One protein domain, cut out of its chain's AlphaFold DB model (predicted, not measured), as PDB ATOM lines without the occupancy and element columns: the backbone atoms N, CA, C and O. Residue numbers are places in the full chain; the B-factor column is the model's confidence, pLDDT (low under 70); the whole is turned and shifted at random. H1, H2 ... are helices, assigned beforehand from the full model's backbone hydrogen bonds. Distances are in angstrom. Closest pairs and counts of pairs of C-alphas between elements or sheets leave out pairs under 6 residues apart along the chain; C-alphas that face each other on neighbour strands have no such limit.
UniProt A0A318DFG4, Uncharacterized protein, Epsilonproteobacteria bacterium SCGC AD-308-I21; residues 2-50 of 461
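This is residues 2 to 50 of the 461 residues of an uncharacterized protein of Epsilonproteobacteria bacterium SCGC AD-308-I21 (UniProt A0A318DFG4). One long straight helix, H1, makes the long axis, and a short helix, H2, turns off its far end at a corner, as the short arm of an L. The printed part has 49 residues with two named helices, H1 then H2, and no named strand; the class is all helix. It is extended, with a radius of gyration of the C-alphas of 18.9 A and spans of 56 by 24 by 6 A.

Residues 2 to 5 come before H1, which takes residues 6 to 37, from C-alpha 6 at (-16.309, 14.064, -38.062) to C-alpha 37 at (-0.153, -28.701, -37.469), 45.7 A. After Tyr 38, H2 takes residues 39 to 46 and ends with C-alpha 46 at (6.648, -26.009, -23.323).

H1 and H2 are close but not clearly touching; their closest C-alphas, those of Trp 35 and Ile 42, are 7.0 A apart. Their lines stand about perpendicular, at 78 degrees. In H1 and H2 every O i to N i+4 pair is within hydrogen-bond range.

The C-alphas farthest apart, those of Asn 4 and Lys 47, are 55.8 A apart. The printed part has no cut, and the link from H1 to H2 is tight. Residues 2 to 33 stand free, of which 6 to 33 belong to H1. The mean pLDDT of the printed part is 79.2; residues 2 to 5, 43 and 46 to 47 are under 70.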
ATOM      1  N   ILE A   2     -10.301  19.009 -31.872       45.50
ATOM      2  CA  ILE A   2     -10.801  19.469 -33.174       45.50
ATOM      3  C   ILE A   2     -11.660  18.372 -33.825       45.50
ATOM      4  O   ILE A   2     -11.132  17.388 -34.331       45.50
ATOM      5  N   TRP A   3     -12.980  18.565 -33.843       53.69
ATOM      6  CA  TRP A   3     -13.951  17.771 -34.616       53.69
ATOM      7  C   TRP A   3     -14.319  18.478 -35.934       53.69
ATOM      8  O   TRP A   3     -15.469  18.483 -36.354       53.69
ATOM      9  N   ASN A   4     -13.350  19.082 -36.631       58.34
ATOM     10  CA  ASN A   4     -13.659  19.878 -37.831       58.34
ATOM     11  C   ASN A   4     -14.052  19.035 -39.063       58.34
ATOM     12  O   ASN A   4     -14.491  19.609 -40.056       58.34
ATOM     13  N   LYS A   5     -13.920  17.694 -39.028       62.97
ATOM     14  CA  LYS A   5     -14.364  16.758 -40.090       62.97
ATOM     15  C   LYS A   5     -14.775  15.382 -39.518       62.97
ATOM     16  O   LYS A   5     -14.071  14.399 -39.758       62.97
ATOM     17  N   PRO A   6     -15.911  15.272 -38.802       71.69
ATOM     18  CA  PRO A   6     -16.309  14.064 -38.062       71.69
ATOM     19  C   PRO A   6     -16.328  12.795 -38.918       71.69
ATOM     20  O   PRO A   6     -15.804  11.761 -38.514       71.69
ATOM     21  N   LYS A   7     -16.851  12.892 -40.145       74.31
ATOM     22  CA  LYS A   7     -16.933  11.765 -41.085       74.31
ATOM     23  C   LYS A   7     -15.555  11.229 -41.481       74.31
ATOM     24  O   LYS A   7     -15.364  10.021 -41.537       74.31
ATOM     25  N   LYS A   8     -14.584  12.119 -41.715       76.06
ATOM     26  CA  LYS A   8     -13.220  11.737 -42.112       76.06
ATOM     27  C   LYS A   8     -12.457  11.133 -40.933       76.06
ATOM     28  O   LYS A   8     -11.780  10.130 -41.108       76.06
ATOM     29  N   THR A   9     -12.625  11.697 -39.738       77.19
ATOM     30  CA  THR A   9     -12.019  11.169 -38.508       77.19
ATOM     31  C   THR A   9     -12.565   9.783 -38.158       77.19
ATOM     32  O   THR A   9     -11.777   8.873 -37.919       77.19
ATOM     33  N   LEU A  10     -13.889   9.582 -38.202       75.88
ATOM     34  CA  LEU A  10     -14.514   8.268 -37.988       75.88
ATOM     35  C   LEU A  10     -14.064   7.241 -39.032       75.88
ATOM     36  O   LEU A  10     -13.741   6.113 -38.677       75.88
ATOM     37  N   GLN A  11     -13.983   7.635 -40.305       79.38
ATOM     38  CA  GLN A  11     -13.507   6.754 -41.371       79.38
ATOM     39  C   GLN A  11     -12.043   6.344 -41.157       79.38
ATOM     40  O   GLN A  11     -11.717   5.172 -41.309       79.38
ATOM     41  N   SER A  12     -11.172   7.268 -40.743       80.69
ATOM     42  CA  SER A  12      -9.789   6.938 -40.388       80.69
ATOM     43  C   SER A  12      -9.712   5.994 -39.187       80.69
ATOM     44  O   SER A  12      -8.986   5.008 -39.256       80.69
ATOM     45  N   ILE A  13     -10.485   6.236 -38.121       83.81
ATOM     46  CA  ILE A  13     -10.533   5.347 -36.945       83.81
ATOM     47  C   ILE A  13     -10.998   3.939 -37.343       83.81
ATOM     48  O   ILE A  13     -10.364   2.964 -36.953       83.81
ATOM     49  N   LEU A  14     -12.051   3.821 -38.157       83.12
ATOM     50  CA  LEU A  14     -12.555   2.529 -38.637       83.12
ATOM     51  C   LEU A  14     -11.537   1.795 -39.517       83.12
ATOM     52  O   LEU A  14     -11.402   0.582 -39.397       83.12
ATOM     53  N   VAL A  15     -10.790   2.514 -40.360       89.19
ATOM     54  CA  VAL A  15      -9.704   1.927 -41.161       89.19
ATOM     55  C   VAL A  15      -8.581   1.414 -40.260       89.19
ATOM     56  O   VAL A  15      -8.135   0.283 -40.441       89.19
ATOM     57  N   TYR A  16      -8.157   2.188 -39.257       88.62
ATOM     58  CA  TYR A  16      -7.139   1.735 -38.305       88.62
ATOM     59  C   TYR A  16      -7.604   0.527 -37.491       88.62
ATOM     60  O   TYR A  16      -6.850  -0.434 -37.357       88.62
ATOM     61  N   LEU A  17      -8.847   0.532 -37.004       85.81
ATOM     62  CA  LEU A  17      -9.427  -0.617 -36.308       85.81
ATOM     63  C   LEU A  17      -9.508  -1.842 -37.222       85.81
ATOM     64  O   LEU A  17      -9.124  -2.924 -36.799       85.81
ATOM     65  N   GLY A  18      -9.910  -1.672 -38.484       87.44
ATOM     66  CA  GLY A  18      -9.918  -2.747 -39.475       87.44
ATOM     67  C   GLY A  18      -8.529  -3.342 -39.710       87.44
ATOM     68  O   GLY A  18      -8.378  -4.561 -39.706       87.44
ATOM     69  N   ILE A  19      -7.496  -2.501 -39.834       90.19
ATOM     70  CA  ILE A  19      -6.101  -2.951 -39.965       90.19
ATOM     71  C   ILE A  19      -5.666  -3.728 -38.717       90.19
ATOM     72  O   ILE A  19      -5.123  -4.824 -38.842       90.19
ATOM     73  N   VAL A  20      -5.939  -3.208 -37.518       90.12
ATOM     74  CA  VAL A  20      -5.608  -3.886 -36.254       90.12
ATOM     75  C   VAL A  20      -6.331  -5.232 -36.147       90.12
ATOM     76  O   VAL A  20      -5.701  -6.236 -35.819       90.12
ATOM     77  N   SER A  21      -7.618  -5.295 -36.492       89.31
ATOM     78  CA  SER A  21      -8.390  -6.541 -36.504       89.31
ATOM     79  C   SER A  21      -7.841  -7.557 -37.505       89.31
ATOM     80  O   SER A  21      -7.769  -8.741 -37.176       89.31
ATOM     81  N   ILE A  22      -7.400  -7.125 -38.692       91.56
ATOM     82  CA  ILE A  22      -6.765  -8.010 -39.680       91.56
ATOM     83  C   ILE A  22      -5.448  -8.562 -39.130       91.56
ATOM     84  O   ILE A  22      -5.222  -9.767 -39.204       91.56
ATOM     85  N   VAL A  23      -4.607  -7.718 -38.525       91.44
ATOM     86  CA  VAL A  23      -3.332  -8.146 -37.927       91.44
ATOM     87  C   VAL A  23      -3.561  -9.147 -36.792       91.44
ATOM     88  O   VAL A  23      -2.923 -10.197 -36.772       91.44
ATOM     89  N   ILE A  24      -4.510  -8.881 -35.889       89.00
ATOM     90  CA  ILE A  24      -4.864  -9.804 -34.796       89.00
ATOM     91  C   ILE A  24      -5.395 -11.126 -35.355       89.00
ATOM     92  O   ILE A  24      -4.990 -12.192 -34.890       89.00
ATOM     93  N   THR A  25      -6.255 -11.075 -36.376       92.25
ATOM     94  CA  THR A  25      -6.808 -12.279 -37.016       92.25
ATOM     95  C   THR A  25      -5.706 -13.098 -37.683       92.25
ATOM     96  O   THR A  25      -5.690 -14.321 -37.550       92.25
ATOM     97  N   LEU A  26      -4.749 -12.441 -38.344       91.56
ATOM     98  CA  LEU A  26      -3.607 -13.096 -38.976       91.56
ATOM     99  C   LEU A  26      -2.729 -13.798 -37.932       91.56
ATOM    100  O   LEU A  26      -2.436 -14.980 -38.076       91.56
ATOM    101  N   ILE A  27      -2.374 -13.099 -36.847       88.88
ATOM    102  CA  ILE A  27      -1.579 -13.661 -35.743       88.88
ATOM    103  C   ILE A  27      -2.309 -14.844 -35.105       88.88
ATOM    104  O   ILE A  27      -1.723 -15.908 -34.929       88.88
ATOM    105  N   THR A  28      -3.602 -14.693 -34.819       86.69
ATOM    106  CA  THR A  28      -4.423 -15.756 -34.218       86.69
ATOM    107  C   THR A  28      -4.505 -16.976 -35.132       86.69
ATOM    108  O   THR A  28      -4.337 -18.103 -34.672       86.69
ATOM    109  N   SER A  29      -4.694 -16.764 -36.437       86.81
ATOM    110  CA  SER A  29      -4.736 -17.847 -37.426       86.81
ATOM    111  C   SER A  29      -3.400 -18.584 -37.511       86.81
ATOM    112  O   SER A  29      -3.383 -19.811 -37.528       86.81
ATOM    113  N   ILE A  30      -2.276 -17.855 -37.495       84.94
ATOM    114  CA  ILE A  30      -0.932 -18.447 -37.457       84.94
ATOM    115  C   ILE A  30      -0.747 -19.276 -36.183       84.94
ATOM    116  O   ILE A  30      -0.283 -20.410 -36.269       84.94
ATOM    117  N   ILE A  31      -1.145 -18.754 -35.018       84.25
ATOM    118  CA  ILE A  31      -1.065 -19.483 -33.743       84.25
ATOM    119  C   ILE A  31      -1.868 -20.782 -33.823       84.25
ATOM    120  O   ILE A  31      -1.325 -21.834 -33.501       84.25
ATOM    121  N   ILE A  32      -3.117 -20.732 -34.302       84.88
ATOM    122  CA  ILE A  32      -3.984 -21.913 -34.440       84.88
ATOM    123  C   ILE A  32      -3.366 -22.941 -35.392       84.88
ATOM    124  O   ILE A  32      -3.315 -24.123 -35.058       84.88
ATOM    125  N   VAL A  33      -2.851 -22.511 -36.549       85.81
ATOM    126  CA  VAL A  33      -2.182 -23.408 -37.505       85.81
ATOM    127  C   VAL A  33      -0.945 -24.046 -36.874       85.81
ATOM    128  O   VAL A  33      -0.761 -25.255 -36.978       85.81
ATOM    129  N   VAL A  34      -0.123 -23.283 -36.151       81.38
ATOM    130  CA  VAL A  34       1.035 -23.837 -35.432       81.38
ATOM    131  C   VAL A  34       0.591 -24.852 -34.371       81.38
ATOM    132  O   VAL A  34       1.204 -25.914 -34.257       81.38
ATOM    133  N   TRP A  35      -0.508 -24.575 -33.663       80.06
ATOM    134  CA  TRP A  35      -1.103 -25.453 -32.650       80.06
ATOM    135  C   TRP A  35      -1.623 -26.776 -33.203       80.06
ATOM    136  O   TRP A  35      -1.330 -27.837 -32.650       80.06
ATOM    137  N   VAL A  36      -2.340 -26.728 -34.323       82.56
ATOM    138  CA  VAL A  36      -2.940 -27.914 -34.944       82.56
ATOM    139  C   VAL A  36      -1.907 -28.714 -35.738       82.56
ATOM    140  O   VAL A  36      -1.881 -29.942 -35.664       82.56
ATOM    141  N   THR A  37      -1.046 -28.043 -36.504       84.81
ATOM    142  CA  THR A  37      -0.153 -28.701 -37.469       84.81
ATOM    143  C   THR A  37       1.186 -29.115 -36.855       84.81
ATOM    144  O   THR A  37       1.778 -30.102 -37.295       84.81
ATOM    145  N   TYR A  38       1.657 -28.427 -35.807       81.94
ATOM    146  CA  TYR A  38       2.956 -28.699 -35.176       81.94
ATOM    147  C   TYR A  38       2.880 -28.934 -33.653       81.94
ATOM    148  O   TYR A  38       3.687 -28.375 -32.901       81.94
ATOM    149  N   PRO A  39       2.016 -29.845 -33.161       75.06
ATOM    150  CA  PRO A  39       1.863 -30.100 -31.723       75.06
ATOM    151  C   PRO A  39       3.164 -30.588 -31.064       75.06
ATOM    152  O   PRO A  39       3.438 -30.306 -29.899       75.06
ATOM    153  N   LYS A  40       4.036 -31.272 -31.820       74.38
ATOM    154  CA  LYS A  40       5.360 -31.703 -31.338       74.38
ATOM    155  C   LYS A  40       6.315 -30.531 -31.085       74.38
ATOM    156  O   LYS A  40       7.123 -30.615 -30.163       74.38
ATOM    157  N   ALA A  41       6.236 -29.461 -31.880       73.44
ATOM    158  CA  ALA A  41       7.076 -28.279 -31.703       73.44
ATOM    159  C   ALA A  41       6.646 -27.493 -30.460       73.44
ATOM    160  O   ALA A  41       7.498 -27.130 -29.655       73.44
ATOM    161  N   ILE A  42       5.338 -27.329 -30.246       74.25
ATOM    162  CA  ILE A  42       4.792 -26.695 -29.036       74.25
ATOM    163  C   ILE A  42       5.145 -27.494 -27.791       74.25
ATOM    164  O   ILE A  42       5.737 -26.936 -26.878       74.25
ATOM    165  N   ASN A  43       4.949 -28.815 -27.803       69.31
ATOM    166  CA  ASN A  43       5.398 -29.670 -26.702       69.31
ATOM    167  C   ASN A  43       6.912 -29.558 -26.445       69.31
ATOM    168  O   ASN A  43       7.368 -29.748 -25.321       69.31
ATOM    169  N   SER A  44       7.722 -29.277 -27.472       75.19
ATOM    170  CA  SER A  44       9.155 -29.024 -27.301       75.19
ATOM    171  C   SER A  44       9.442 -27.643 -26.709       75.19
ATOM    172  O   SER A  44      10.389 -27.531 -25.933       75.19
ATOM    173  N   PHE A  45       8.663 -26.615 -27.058       73.31
ATOM    174  CA  PHE A  45       8.760 -25.280 -26.465       73.31
ATOM    175  C   PHE A  45       8.294 -25.272 -25.011       73.31
ATOM    176  O   PHE A  45       9.044 -24.798 -24.165       73.31
ATOM    177  N   ASP A  46       7.155 -25.887 -24.695       66.81
ATOM    178  CA  ASP A  46       6.648 -26.009 -23.323       66.81
ATOM    179  C   ASP A  46       7.650 -26.732 -22.420       66.81
ATOM    180  O   ASP A  46       7.930 -26.287 -21.313       66.81
ATOM    181  N   LYS A  47       8.307 -27.785 -22.925       69.88
ATOM    182  CA  LYS A  47       9.399 -28.468 -22.204       69.88
ATOM    183  C   LYS A  47      10.641 -27.599 -21.972       69.88
ATOM    184  O   LYS A  47      11.457 -27.948 -21.121       69.88
ATOM    185  N   LYS A  48      10.835 -26.530 -22.751       74.75
ATOM    186  CA  LYS A  48      11.963 -25.593 -22.616       74.75
ATOM    187  C   LYS A  48      11.638 -24.408 -21.713       74.75
ATOM    188  O   LYS A  48      12.575 -23.771 -21.238       74.75
ATOM    189  N   VAL A  49      10.360 -24.098 -21.485       72.12
ATOM    190  CA  VAL A  49       9.964 -23.053 -20.538       72.12
ATOM    191  C   VAL A  49      10.262 -23.564 -19.124       72.12
ATOM    192  O   VAL A  49       9.731 -24.602 -18.731       72.12
ATOM    193  N   PRO A  50      11.130 -22.887 -18.349       70.69
ATOM    194  CA  PRO A  50      11.395 -23.288 -16.977       70.69
ATOM    195  C   PRO A  50      10.110 -23.214 -16.160       70.69
ATOM    196  O   PRO A  50       9.421 -22.195 -16.171       70.69
TER     197      PRO A  50